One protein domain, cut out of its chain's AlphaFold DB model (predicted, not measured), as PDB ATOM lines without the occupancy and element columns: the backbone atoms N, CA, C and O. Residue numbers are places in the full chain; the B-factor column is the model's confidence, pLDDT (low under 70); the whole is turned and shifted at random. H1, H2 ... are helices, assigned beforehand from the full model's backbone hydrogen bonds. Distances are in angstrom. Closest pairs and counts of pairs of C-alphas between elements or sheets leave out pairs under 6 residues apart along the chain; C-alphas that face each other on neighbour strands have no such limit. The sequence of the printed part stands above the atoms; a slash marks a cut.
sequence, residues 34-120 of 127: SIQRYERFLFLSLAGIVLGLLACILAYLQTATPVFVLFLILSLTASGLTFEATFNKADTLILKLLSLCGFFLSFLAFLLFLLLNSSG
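What this domain is: This is residues 34 to 120 of the 127 residues of an uncharacterized protein of candidate division Zixibacteria bacterium RBG-1 (UniProt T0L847). Three long helices stand side by side in an up-and-down bundle, H1, H2 and H3, each running against the one before it; seen down the rod that they make, their centres form a triangle. Tight turns join H1 to H2 at one end and H2 to H3 near the other, and the first and last printed residues, Ser 34 and Gly 120, lie at opposite ends of the rod. The 87 printed residues hold three named helices, in the order H1, H2, H3, and no named strand; the class is all helix. The whole is only just compact, close to loose, with a radius of gyration of the C-alphas of 14.1 A, and spans 49 by 18 by 14 A.

How they stand to each other: Begin with H1, residues 34 to 61, and H2, residues 65 to 87, a helical hairpin. They touch, with the C-alphas of Gly 48 and Ser 75 the closest, 4.4 A apart, and run opposite ways at a shallow tilt of 29 degrees. Go on to H3, residues 93 to 120, which forms a second helical hairpin with H2. The closest C-alphas of H2 and H3 are those of Ser 79 and Ser 99, 4.8 A apart, and these two touching helices run opposite ways at a shallow tilt of 24 degrees. H1 and H3 touch and run the same way at a shallow tilt of 16 degrees; look at the C-alphas of Cys 56 and Ala 109, their closest, 4.5 A apart. Along the backbone, every O i to N i+4 pair of H2 is within hydrogen-bond range, and so are 23 of 24 in H1 and 23 of 24 in H3.

Where its parts are: Find C-alpha 34 at (-12.706, 20.048, 42.122); from there H1 runs 40.9 A to C-alpha 61 at (-12.649, 60.983, 41.788), with y rising. H2 begins at C-alpha 65, at (-11.174, 58.181, 50.858), and runs 32.6 A to C-alpha 87 as y falls. H3 covers 41.2 A from C-alpha 93 to C-alpha 120 at (-3.436, 68.202, 47.424), with y rising again.

The domain as a whole: The two C-alphas farthest apart are those of Ser 34 and Gly 120, 49.3 A. Read on from 34 to 120 and you meet no cut. The links from H1 to H2, 3 residues, and from H2 to H3, 5 residues, are both tight. In the B-factor column the mean pLDDT of the printed part is 83.0; look for values under 70 at residues 34 to 37, 63, 90 to 91 and 119 to 120, where this predicted model has low confidence.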
ATOM      1  N   SER A  34     -13.691  19.086  42.630       54.12
ATOM      2  CA  SER A  34     -12.706  20.048  42.122       54.12
ATOM      3  C   SER A  34     -13.304  21.067  41.146       54.12
ATOM      4  O   SER A  34     -12.836  22.205  41.133       54.12
ATOM      5  N   ILE A  35     -14.346  20.705  40.385       55.09
ATOM      6  CA  ILE A  35     -14.959  21.578  39.367       55.09
ATOM      7  C   ILE A  35     -15.739  22.715  40.043       55.09
ATOM      8  O   ILE A  35     -15.550  23.882  39.709       55.09
ATOM      9  N   GLN A  36     -16.502  22.413  41.098       60.38
ATOM     10  CA  GLN A  36     -17.220  23.427  41.883       60.38
ATOM     11  C   GLN A  36     -16.275  24.419  42.582       60.38
ATOM     12  O   GLN A  36     -16.610  25.586  42.801       60.38
ATOM     13  N   ARG A  37     -15.072  23.963  42.948       65.50
ATOM     14  CA  ARG A  37     -14.053  24.817  43.566       65.50
ATOM     15  C   ARG A  37     -13.456  25.796  42.556       65.50
ATOM     16  O   ARG A  37     -13.182  26.932  42.927       65.50
ATOM     17  N   TYR A  38     -13.292  25.376  41.300       71.31
ATOM     18  CA  TYR A  38     -12.771  26.217  40.223       71.31
ATOM     19  C   TYR A  38     -13.677  27.424  39.949       71.31
ATOM     20  O   TYR A  38     -13.184  28.549  39.935       71.31
ATOM     21  N   GLU A  39     -14.994  27.222  39.839       77.12
ATOM     22  CA  GLU A  39     -15.941  28.324  39.600       77.12
ATOM     23  C   GLU A  39     -15.947  29.358  40.728       77.12
ATOM     24  O   GLU A  39     -15.961  30.559  40.467       77.12
ATOM     25  N   ARG A  40     -15.860  28.913  41.990       79.75
ATOM     26  CA  ARG A  40     -15.769  29.830  43.137       79.75
ATOM     27  C   ARG A  40     -14.505  30.682  43.091       79.75
ATOM     28  O   ARG A  40     -14.586  31.882  43.329       79.75
ATOM     29  N   PHE A  41     -13.351  30.088  42.780       80.56
ATOM     30  CA  PHE A  41     -12.101  30.845  42.650       80.56
ATOM     31  C   PHE A  41     -12.120  31.791  41.449       80.56
ATOM     32  O   PHE A  41     -11.621  32.910  41.550       80.56
ATOM     33  N   LEU A  42     -12.737  31.375  40.343       82.88
ATOM     34  CA  LEU A  42     -12.919  32.218  39.169       82.88
ATOM     35  C   LEU A  42     -13.793  33.430  39.507       82.88
ATOM     36  O   LEU A  42     -13.378  34.561  39.259       82.88
ATOM     37  N   PHE A  43     -14.934  33.218  40.167       88.00
ATOM     38  CA  PHE A  43     -15.801  34.300  40.633       88.00
ATOM     39  C   PHE A  43     -15.070  35.253  41.586       88.00
ATOM     40  O   PHE A  43     -15.155  36.467  41.423       88.00
ATOM     41  N   LEU A  44     -14.291  34.719  42.535       85.81
ATOM     42  CA  LEU A  44     -13.504  35.531  43.468       85.81
ATOM     43  C   LEU A  44     -12.456  36.392  42.741       85.81
ATOM     44  O   LEU A  44     -12.283  37.561  43.079       85.81
ATOM     45  N   SER A  45     -11.784  35.832  41.729       87.00
ATOM     46  CA  SER A  45     -10.787  36.555  40.927       87.00
ATOM     47  C   SER A  45     -11.417  37.668  40.085       87.00
ATOM     48  O   SER A  45     -10.907  38.787  40.061       87.00
ATOM     49  N   LEU A  46     -12.576  37.407  39.469       89.69
ATOM     50  CA  LEU A  46     -13.325  38.416  38.721       89.69
ATOM     51  C   LEU A  46     -13.827  39.527  39.642       89.69
ATOM     52  O   LEU A  46     -13.683  40.703  39.314       89.69
ATOM     53  N   ALA A  47     -14.355  39.176  40.817       89.56
ATOM     54  CA  ALA A  47     -14.764  40.152  41.819       89.56
ATOM     55  C   ALA A  47     -13.581  41.030  42.260       89.56
ATOM     56  O   ALA A  47     -13.725  42.247  42.336       89.56
ATOM     57  N   GLY A  48     -12.399  40.439  42.470       88.50
ATOM     58  CA  GLY A  48     -11.171  41.170  42.793       88.50
ATOM     59  C   GLY A  48     -10.785  42.201  41.728       88.50
ATOM     60  O   GLY A  48     -10.478  43.344  42.075       88.50
ATOM     61  N   ILE A  49     -10.872  41.834  40.444       90.88
ATOM     62  CA  ILE A  49     -10.603  42.728  39.303       90.88
ATOM     63  C   ILE A  49     -11.625  43.869  39.244       90.88
ATOM     64  O   ILE A  49     -11.239  45.030  39.109       90.88
ATOM     65  N   VAL A  50     -12.918  43.564  39.377       92.75
ATOM     66  CA  VAL A  50     -13.988  44.576  39.342       92.75
ATOM     67  C   VAL A  50     -13.841  45.563  40.501       92.75
ATOM     68  O   VAL A  50     -13.917  46.772  40.291       92.75
ATOM     69  N   LEU A  51     -13.563  45.069  41.710       90.75
ATOM     70  CA  LEU A  51     -13.311  45.914  42.879       90.75
ATOM     71  C   LEU A  51     -12.039  46.755  42.712       90.75
ATOM     72  O   LEU A  51     -12.029  47.917  43.105       90.75
ATOM     73  N   GLY A  52     -10.994  46.205  42.088       89.06
ATOM     74  CA  GLY A  52      -9.767  46.936  41.768       89.06
ATOM     75  C   GLY A  52     -10.003  48.073  40.770       89.06
ATOM     76  O   GLY A  52      -9.544  49.191  40.987       89.06
ATOM     77  N   LEU A  53     -10.788  47.829  39.717       91.31
ATOM     78  CA  LEU A  53     -11.194  48.863  38.759       91.31
ATOM     79  C   LEU A  53     -12.035  49.960  39.420       91.31
ATOM     80  O   LEU A  53     -11.793  51.144  39.192       91.31
ATOM     81  N   LEU A  54     -12.987  49.582  40.277       90.31
ATOM     82  CA  LEU A  54     -13.767  50.540  41.064       90.31
ATOM     83  C   LEU A  54     -12.867  51.369  41.989       90.31
ATOM     84  O   LEU A  54     -13.056  52.581  42.088       90.31
ATOM     85  N   ALA A  55     -11.858  50.753  42.609       87.25
ATOM     86  CA  ALA A  55     -10.875  51.462  43.422       87.25
ATOM     87  C   ALA A  55     -10.058  52.466  42.589       87.25
ATOM     88  O   ALA A  55      -9.856  53.586  43.050       87.25
ATOM     89  N   CYS A  56      -9.658  52.135  41.354       86.88
ATOM     90  CA  CYS A  56      -9.012  53.093  40.443       86.88
ATOM     91  C   CYS A  56      -9.910  54.302  40.138       86.88
ATOM     92  O   CYS A  56      -9.451  55.442  40.187       86.88
ATOM     93  N   ILE A  57     -11.192  54.067  39.840       88.81
ATOM     94  CA  ILE A  57     -12.153  55.140  39.540       88.81
ATOM     95  C   ILE A  57     -12.347  56.041  40.766       88.81
ATOM     96  O   ILE A  57     -12.333  57.264  40.645       88.81
ATOM     97  N   LEU A  58     -12.482  55.451  41.957       85.94
ATOM     98  CA  LEU A  58     -12.615  56.195  43.211       85.94
ATOM     99  C   LEU A  58     -11.340  56.969  43.574       85.94
ATOM    100  O   LEU A  58     -11.442  58.094  44.061       85.94
ATOM    101  N   ALA A  59     -10.158  56.403  43.309       84.44
ATOM    102  CA  ALA A  59      -8.882  57.096  43.486       84.44
ATOM    103  C   ALA A  59      -8.802  58.351  42.607       84.44
ATOM    104  O   ALA A  59      -8.324  59.384  43.070       84.44
ATOM    105  N   TYR A  60      -9.314  58.276  41.374       83.25
ATOM    106  CA  TYR A  60      -9.387  59.417  40.462       83.25
ATOM    107  C   TYR A  60     -10.402  60.477  40.914       83.25
ATOM    108  O   TYR A  60     -10.113  61.666  40.859       83.25
ATOM    109  N   LEU A  61     -11.582  60.059  41.385       83.19
ATOM    110  CA  LEU A  61     -12.649  60.983  41.788       83.19
ATOM    111  C   LEU A  61     -12.365  61.726  43.106       83.19
ATOM    112  O   LEU A  61     -13.006  62.739  43.360       83.19
ATOM    113  N   GLN A  62     -11.462  61.225  43.961       74.75
ATOM    114  CA  GLN A  62     -11.113  61.786  45.282       74.75
ATOM    115  C   GLN A  62     -12.295  62.007  46.256       74.75
ATOM    116  O   GLN A  62     -12.118  62.573  47.332       74.75
ATOM    117  N   THR A  63     -13.500  61.530  45.939       67.88
ATOM    118  CA  THR A  63     -14.728  61.885  46.670       67.88
ATOM    119  C   THR A  63     -14.933  61.116  47.977       67.88
ATOM    120  O   THR A  63     -15.654  61.592  48.850       67.88
ATOM    121  N   ALA A  64     -14.331  59.931  48.137       75.44
ATOM    122  CA  ALA A  64     -14.590  59.054  49.282       75.44
ATOM    123  C   ALA A  64     -13.361  58.215  49.683       75.44
ATOM    124  O   ALA A  64     -13.290  57.011  49.421       75.44
ATOM    125  N   THR A  65     -12.402  58.841  50.374       77.81
ATOM    126  CA  THR A  65     -11.174  58.181  50.858       77.81
ATOM    127  C   THR A  65     -11.406  56.928  51.724       77.81
ATOM    128  O   THR A  65     -10.714  55.940  51.470       77.81
ATOM    129  N   PRO A  66     -12.371  56.853  52.672       82.00
ATOM    130  CA  PRO A  66     -12.547  55.632  53.465       82.00
ATOM    131  C   PRO A  66     -13.118  54.471  52.637       82.00
ATOM    132  O   PRO A  66     -12.755  53.315  52.845       82.00
ATOM    133  N   VAL A  67     -13.981  54.776  51.665       86.25
ATOM    134  CA  VAL A  67     -14.609  53.778  50.786       86.25
ATOM    135  C   VAL A  67     -13.577  53.191  49.822       86.25
ATOM    136  O   VAL A  67     -13.545  51.978  49.616       86.25
ATOM    137  N   PHE A  68     -12.683  54.031  49.293       88.06
ATOM    138  CA  PHE A  68     -11.546  53.596  48.480       88.06
ATOM    139  C   PHE A  68     -10.665  52.577  49.218       88.06
ATOM    140  O   PHE A  68     -10.393  51.505  48.678       88.06
ATOM    141  N   VAL A  69     -10.262  52.878  50.459       87.69
ATOM    142  CA  VAL A  69      -9.397  51.986  51.253       87.69
ATOM    143  C   VAL A  69     -10.067  50.629  51.476       87.69
ATOM    144  O   VAL A  69      -9.422  49.592  51.320       87.69
ATOM    145  N   LEU A  70     -11.368  50.617  51.779       91.12
ATOM    146  CA  LEU A  70     -12.123  49.382  51.990       91.12
ATOM    147  C   LEU A  70     -12.145  48.513  50.722       91.12
ATOM    148  O   LEU A  70     -11.837  47.320  50.786       91.12
ATOM    149  N   PHE A  71     -12.440  49.103  49.560       89.50
ATOM    150  CA  PHE A  71     -12.425  48.373  48.289       89.50
ATOM    151  C   PHE A  71     -11.037  47.863  47.908       89.50
ATOM    152  O   PHE A  71     -10.916  46.745  47.402       89.50
ATOM    153  N   LEU A  72      -9.992  48.638  48.193       90.62
ATOM    154  CA  LEU A  72      -8.615  48.235  47.941       90.62
ATOM    155  C   LEU A  72      -8.241  47.004  48.775       90.62
ATOM    156  O   LEU A  72      -7.727  46.034  48.222       90.62
ATOM    157  N   ILE A  73      -8.569  46.989  50.071       92.75
ATOM    158  CA  ILE A  73      -8.313  45.841  50.958       92.75
ATOM    159  C   ILE A  73      -9.089  44.599  50.490       92.75
ATOM    160  O   ILE A  73      -8.524  43.504  50.427       92.75
ATOM    161  N   LEU A  74     -10.364  44.746  50.118       91.69
ATOM    162  CA  LEU A  74     -11.164  43.629  49.597       91.69
ATOM    163  C   LEU A  74     -10.582  43.065  48.294       91.69
ATOM    164  O   LEU A  74     -10.481  41.850  48.135       91.69
ATOM    165  N   SER A  75     -10.158  43.935  47.377       91.69
ATOM    166  CA  SER A  75      -9.532  43.533  46.114       91.69
ATOM    167  C   SER A  75      -8.207  42.792  46.347       91.69
ATOM    168  O   SER A  75      -7.984  41.729  45.755       91.69
ATOM    169  N   LEU A  76      -7.365  43.289  47.266       91.25
ATOM    170  CA  LEU A  76      -6.075  42.677  47.601       91.25
ATOM    171  C   LEU A  76      -6.242  41.313  48.274       91.25
ATOM    172  O   LEU A  76      -5.554  40.359  47.922       91.25
ATOM    173  N   THR A  77      -7.168  41.205  49.227       90.06
ATOM    174  CA  THR A  77      -7.420  39.951  49.948       90.06
ATOM    175  C   THR A  77      -8.021  38.889  49.028       90.06
ATOM    176  O   THR A  77      -7.555  37.752  49.039       90.06
ATOM    177  N   ALA A  78      -8.979  39.246  48.166       89.19
ATOM    178  CA  ALA A  78      -9.535  38.325  47.174       89.19
ATOM    179  C   ALA A  78      -8.466  37.827  46.182       89.19
ATOM    180  O   ALA A  78      -8.338  36.621  45.946       89.19
ATOM    181  N   SER A  79      -7.654  38.736  45.634       88.56
ATOM    182  CA  SER A  79      -6.583  38.388  44.687       88.56
ATOM    183  C   SER A  79      -5.461  37.582  45.360       88.56
ATOM    184  O   SER A  79      -4.961  36.616  44.787       88.56
ATOM    185  N   GLY A  80      -5.117  37.899  46.612       86.56
ATOM    186  CA  GLY A  80      -4.122  37.170  47.402       86.56
ATOM    187  C   GLY A  80      -4.544  35.747  47.733       86.56
ATOM    188  O   GLY A  80      -3.811  34.806  47.436       86.56
ATOM    189  N   LEU A  81      -5.760  35.576  48.254       85.69
ATOM    190  CA  LEU A  81      -6.297  34.258  48.596       85.69
ATOM    191  C   LEU A  81      -6.413  33.351  47.365       85.69
ATOM    192  O   LEU A  81      -6.114  32.160  47.447       85.69
ATOM    193  N   THR A  82      -6.824  33.893  46.212       84.50
ATOM    194  CA  THR A  82      -6.874  33.107  44.968       84.50
ATOM    195  C   THR A  82      -5.485  32.700  44.482       84.50
ATOM    196  O   THR A  82      -5.308  31.559  44.047       84.50
ATOM    197  N   PHE A  83      -4.487  33.581  44.581       84.19
ATOM    198  CA  PHE A  83      -3.112  33.267  44.198       84.19
ATOM    199  C   PHE A  83      -2.493  32.197  45.108       84.19
ATOM    200  O   PHE A  83      -1.988  31.191  44.611       84.19
ATOM    201  N   GLU A  84      -2.607  32.349  46.428       85.31
ATOM    202  CA  GLU A  84      -2.073  31.388  47.400       85.31
ATOM    203  C   GLU A  84      -2.728  30.005  47.244       85.31
ATOM    204  O   GLU A  84      -2.042  28.988  47.131       85.31
ATOM    205  N   ALA A  85      -4.058  29.961  47.102       76.94
ATOM    206  CA  ALA A  85      -4.802  28.712  46.924       76.94
ATOM    207  C   ALA A  85      -4.489  27.979  45.603       76.94
ATOM    208  O   ALA A  85      -4.749  26.775  45.480       76.94
ATOM    209  N   THR A  86      -3.961  28.691  44.602       76.44
ATOM    210  CA  THR A  86      -3.625  28.135  43.283       76.44
ATOM    211  C   THR A  86      -2.126  27.933  43.068       76.44
ATOM    212  O   THR A  86      -1.757  27.243  42.119       76.44
ATOM    213  N   PHE A  87      -1.251  28.434  43.950       72.88
ATOM    214  CA  PHE A  87       0.205  28.439  43.758       72.88
ATOM    215  C   PHE A  87       0.790  27.042  43.490       72.88
ATOM    216  O   PHE A  87       1.458  26.838  42.474       72.88
ATOM    217  N   ASN A  88       0.430  26.054  44.316       71.69
ATOM    218  CA  ASN A  88       0.939  24.678  44.225       71.69
ATOM    219  C   ASN A  88       0.312  23.825  43.107       71.69
ATOM    220  O   ASN A  88       0.653  22.651  42.975       71.69
ATOM    221  N   LYS A  89      -0.612  24.368  42.304       72.25
ATOM    222  CA  LYS A  89      -1.289  23.616  41.236       72.25
ATOM    223  C   LYS A  89      -0.748  24.017  39.864       72.25
ATOM    224  O   LYS A  89      -0.684  25.204  39.535       72.25
ATOM    225  N   ALA A  90      -0.350  23.028  39.068       59.06
ATOM    226  CA  ALA A  90       0.189  23.244  37.724       59.06
ATOM    227  C   ALA A  90      -0.909  23.620  36.710       59.06
ATOM    228  O   ALA A  90      -0.706  24.510  35.890       59.06
ATOM    229  N   ASP A  91      -2.104  23.041  36.843       66.31
ATOM    230  CA  ASP A  91      -3.176  23.158  35.840       66.31
ATOM    231  C   ASP A  91      -3.971  24.477  35.911       66.31
ATOM    232  O   ASP A  91      -4.853  24.734  35.094       66.31
ATOM    233  N   THR A  92      -3.681  25.347  36.882       74.81
ATOM    234  CA  THR A  92      -4.444  26.582  37.143       74.81
ATOM    235  C   THR A  92      -3.721  27.844  36.665       74.81
ATOM    236  O   THR A  92      -3.754  28.871  37.343       74.81
ATOM    237  N   LEU A  93      -3.052  27.786  35.507       78.81
ATOM    238  CA  LEU A  93      -2.317  28.927  34.937       78.81
ATOM    239  C   LEU A  93      -3.211  30.156  34.708       78.81
ATOM    240  O   LEU A  93      -2.816  31.267  35.048       78.81
ATOM    241  N   ILE A  94      -4.429  29.958  34.194       82.75
ATOM    242  CA  ILE A  94      -5.370  31.049  33.896       82.75
ATOM    243  C   ILE A  94      -5.758  31.808  35.173       82.75
ATOM    244  O   ILE A  94      -5.700  33.033  35.207       82.75
ATOM    245  N   LEU A  95      -6.097  31.087  36.247       83.56
ATOM    246  CA  LEU A  95      -6.462  31.690  37.534       83.56
ATOM    247  C   LEU A  95      -5.298  32.470  38.156       83.56
ATOM    248  O   LEU A  95      -5.522  33.546  38.703       83.56
ATOM    249  N   LYS A  96      -4.066  31.955  38.035       84.56
ATOM    250  CA  LYS A  96      -2.853  32.658  38.480       84.56
ATOM    251  C   LYS A  96      -2.663  33.970  37.725       84.56
ATOM    252  O   LYS A  96      -2.339  34.979  38.331       84.56
ATOM    253  N   LEU A  97      -2.877  33.960  36.410       89.94
ATOM    254  CA  LEU A  97      -2.762  35.153  35.571       89.94
ATOM    255  C   LEU A  97      -3.829  36.197  35.930       89.94
ATOM    256  O   LEU A  97      -3.508  37.375  36.065       89.94
ATOM    257  N   LEU A  98      -5.076  35.765  36.157       88.56
ATOM    258  CA  LEU A  98      -6.160  36.658  36.581       88.56
ATOM    259  C   LEU A  98      -5.897  37.295  37.949       88.56
ATOM    260  O   LEU A  98      -6.085  38.502  38.098       88.56
ATOM    261  N   SER A  99      -5.461  36.516  38.944       88.44
ATOM    262  CA  SER A  99      -5.175  37.061  40.276       88.44
ATOM    263  C   SER A  99      -3.997  38.037  40.250       88.44
ATOM    264  O   SER A  99      -4.037  39.070  40.916       88.44
ATOM    265  N   LEU A 100      -2.995  37.771  39.410       91.44
ATOM    266  CA  LEU A 100      -1.858  38.661  39.185       91.44
ATOM    267  C   LEU A 100      -2.294  39.979  38.514       91.44
ATOM    268  O   LEU A 100      -1.878  41.054  38.949       91.44
ATOM    269  N   CYS A 101      -3.206  39.933  37.534       91.75
ATOM    270  CA  CYS A 101      -3.832  41.143  36.986       91.75
ATOM    271  C   CYS A 101      -4.579  41.950  38.059       91.75
ATOM    272  O   CYS A 101      -4.441  43.172  38.102       91.75
ATOM    273  N   GLY A 102      -5.332  41.282  38.942       88.94
ATOM    274  CA  GLY A 102      -6.012  41.926  40.071       88.94
ATOM    275  C   GLY A 102      -5.041  42.685  40.976       88.94
ATOM    276  O   GLY A 102      -5.248  43.866  41.246       88.94
ATOM    277  N   PHE A 103      -3.924  42.055  41.348       90.50
ATOM    278  CA  PHE A 103      -2.862  42.700  42.125       90.50
ATOM    279  C   PHE A 103      -2.270  43.933  41.443       90.50
ATOM    280  O   PHE A 103      -2.099  44.968  42.091       90.50
ATOM    281  N   PHE A 104      -1.970  43.845  40.144       93.50
ATOM    282  CA  PHE A 104      -1.444  44.983  39.391       93.50
ATOM    283  C   PHE A 104      -2.419  46.161  39.377       93.50
ATOM    284  O   PHE A 104      -2.001  47.299  39.576       93.50
ATOM    285  N   LEU A 105      -3.713  45.892  39.197       91.31
ATOM    286  CA  LEU A 105      -4.762  46.909  39.256       91.31
ATOM    287  C   LEU A 105      -4.831  47.580  40.632       91.31
ATOM    288  O   LEU A 105      -4.844  48.807  40.700       91.31
ATOM    289  N   SER A 106      -4.817  46.811  41.726       91.50
ATOM    290  CA  SER A 106      -4.834  47.384  43.080       91.50
ATOM    291  C   SER A 106      -3.583  48.221  43.368       91.50
ATOM    292  O   SER A 106      -3.674  49.282  43.983       91.50
ATOM    293  N   PHE A 107      -2.412  47.774  42.901       92.50
ATOM    294  CA  PHE A 107      -1.163  48.522  43.032       92.50
ATOM    295  C   PHE A 107      -1.207  49.847  42.260       92.50
ATOM    296  O   PHE A 107      -0.808  50.890  42.777       92.50
ATOM    297  N   LEU A 108      -1.752  49.826  41.043       92.44
ATOM    298  CA  LEU A 108      -1.924  51.018  40.217       92.44
ATOM    299  C   LEU A 108      -2.921  51.997  40.862       92.44
ATOM    300  O   LEU A 108      -2.639  53.192  40.933       92.44
ATOM    301  N   ALA A 109      -4.029  51.496  41.422       89.31
ATOM    302  CA  ALA A 109      -4.988  52.297  42.187       89.31
ATOM    303  C   ALA A 109      -4.329  52.997  43.388       89.31
ATOM    304  O   ALA A 109      -4.562  54.181  43.629       89.31
ATOM    305  N   PHE A 110      -3.475  52.276  44.123       89.38
ATOM    306  CA  PHE A 110      -2.725  52.821  45.253       89.38
ATOM    307  C   PHE A 110      -1.750  53.926  44.827       89.38
ATOM    308  O   PHE A 110      -1.712  54.989  45.448       89.38
ATOM    309  N   LEU A 111      -0.993  53.709  43.747       90.44
ATOM    310  CA  LEU A 111      -0.082  54.720  43.209       90.44
ATOM    311  C   LEU A 111      -0.825  55.970  42.729       90.44
ATOM    312  O   LEU A 111      -0.395  57.080  43.036       90.44
ATOM    313  N   LEU A 112      -1.945  55.802  42.020       88.19
ATOM    314  CA  LEU A 112      -2.795  56.917  41.594       88.19
ATOM    315  C   LEU A 112      -3.282  57.731  42.793       88.19
ATOM    316  O   LEU A 112      -3.187  58.955  42.777       88.19
ATOM    317  N   PHE A 113      -3.746  57.058  43.846       86.44
ATOM    318  CA  PHE A 113      -4.184  57.715  45.072       86.44
ATOM    319  C   PHE A 113      -3.060  58.524  45.732       86.44
ATOM    320  O   PHE A 113      -3.288  59.666  46.132       86.44
ATOM    321  N   LEU A 114      -1.847  57.965  45.826       85.69
ATOM    322  CA  LEU A 114      -0.689  58.678  46.372       85.69
ATOM    323  C   LEU A 114      -0.317  59.898  45.526       85.69
ATOM    324  O   LEU A 114      -0.133  60.981  46.077       85.69
ATOM    325  N   LEU A 115      -0.241  59.746  44.203       86.00
ATOM    326  CA  LEU A 115       0.120  60.832  43.290       86.00
ATOM    327  C   LEU A 115      -0.899  61.976  43.353       86.00
ATOM    328  O   LEU A 115      -0.512  63.123  43.567       86.00
ATOM    329  N   LEU A 116      -2.192  61.665  43.255       81.44
ATOM    330  CA  LEU A 116      -3.265  62.663  43.245       81.44
ATOM    331  C   LEU A 116      -3.448  63.360  44.604       81.44
ATOM    332  O   LEU A 116      -3.743  64.555  44.651       81.44
ATOM    333  N   ASN A 117      -3.243  62.655  45.722       76.44
ATOM    334  CA  ASN A 117      -3.282  63.292  47.043       76.44
ATOM    335  C   ASN A 117      -1.994  64.042  47.391       76.44
ATOM    336  O   ASN A 117      -2.060  65.020  48.134       76.44
ATOM    337  N   SER A 118      -0.840  63.650  46.840       70.06
ATOM    338  CA  SER A 118       0.407  64.401  47.040       70.06
ATOM    339  C   SER A 118       0.316  65.820  46.467       70.06
ATOM    340  O   SER A 118       0.802  66.760  47.090       70.06
ATOM    341  N   SER A 119      -0.411  66.010  45.357       58.91
ATOM    342  CA  SER A 119      -0.713  67.339  44.809       58.91
ATOM    343  C   SER A 119      -1.693  68.164  45.656       58.91
ATOM    344  O   SER A 119      -1.744  69.381  45.505       58.91
ATOM    345  N   GLY A 120      -2.455  67.535  46.559       54.09
ATOM    346  CA  GLY A 120      -3.436  68.202  47.424       54.09
ATOM    347  C   GLY A 120      -2.853  68.810  48.706       54.09
ATOM    348  O   GLY A 120      -3.480  69.679  49.307       54.09
TER     349      GLY A 120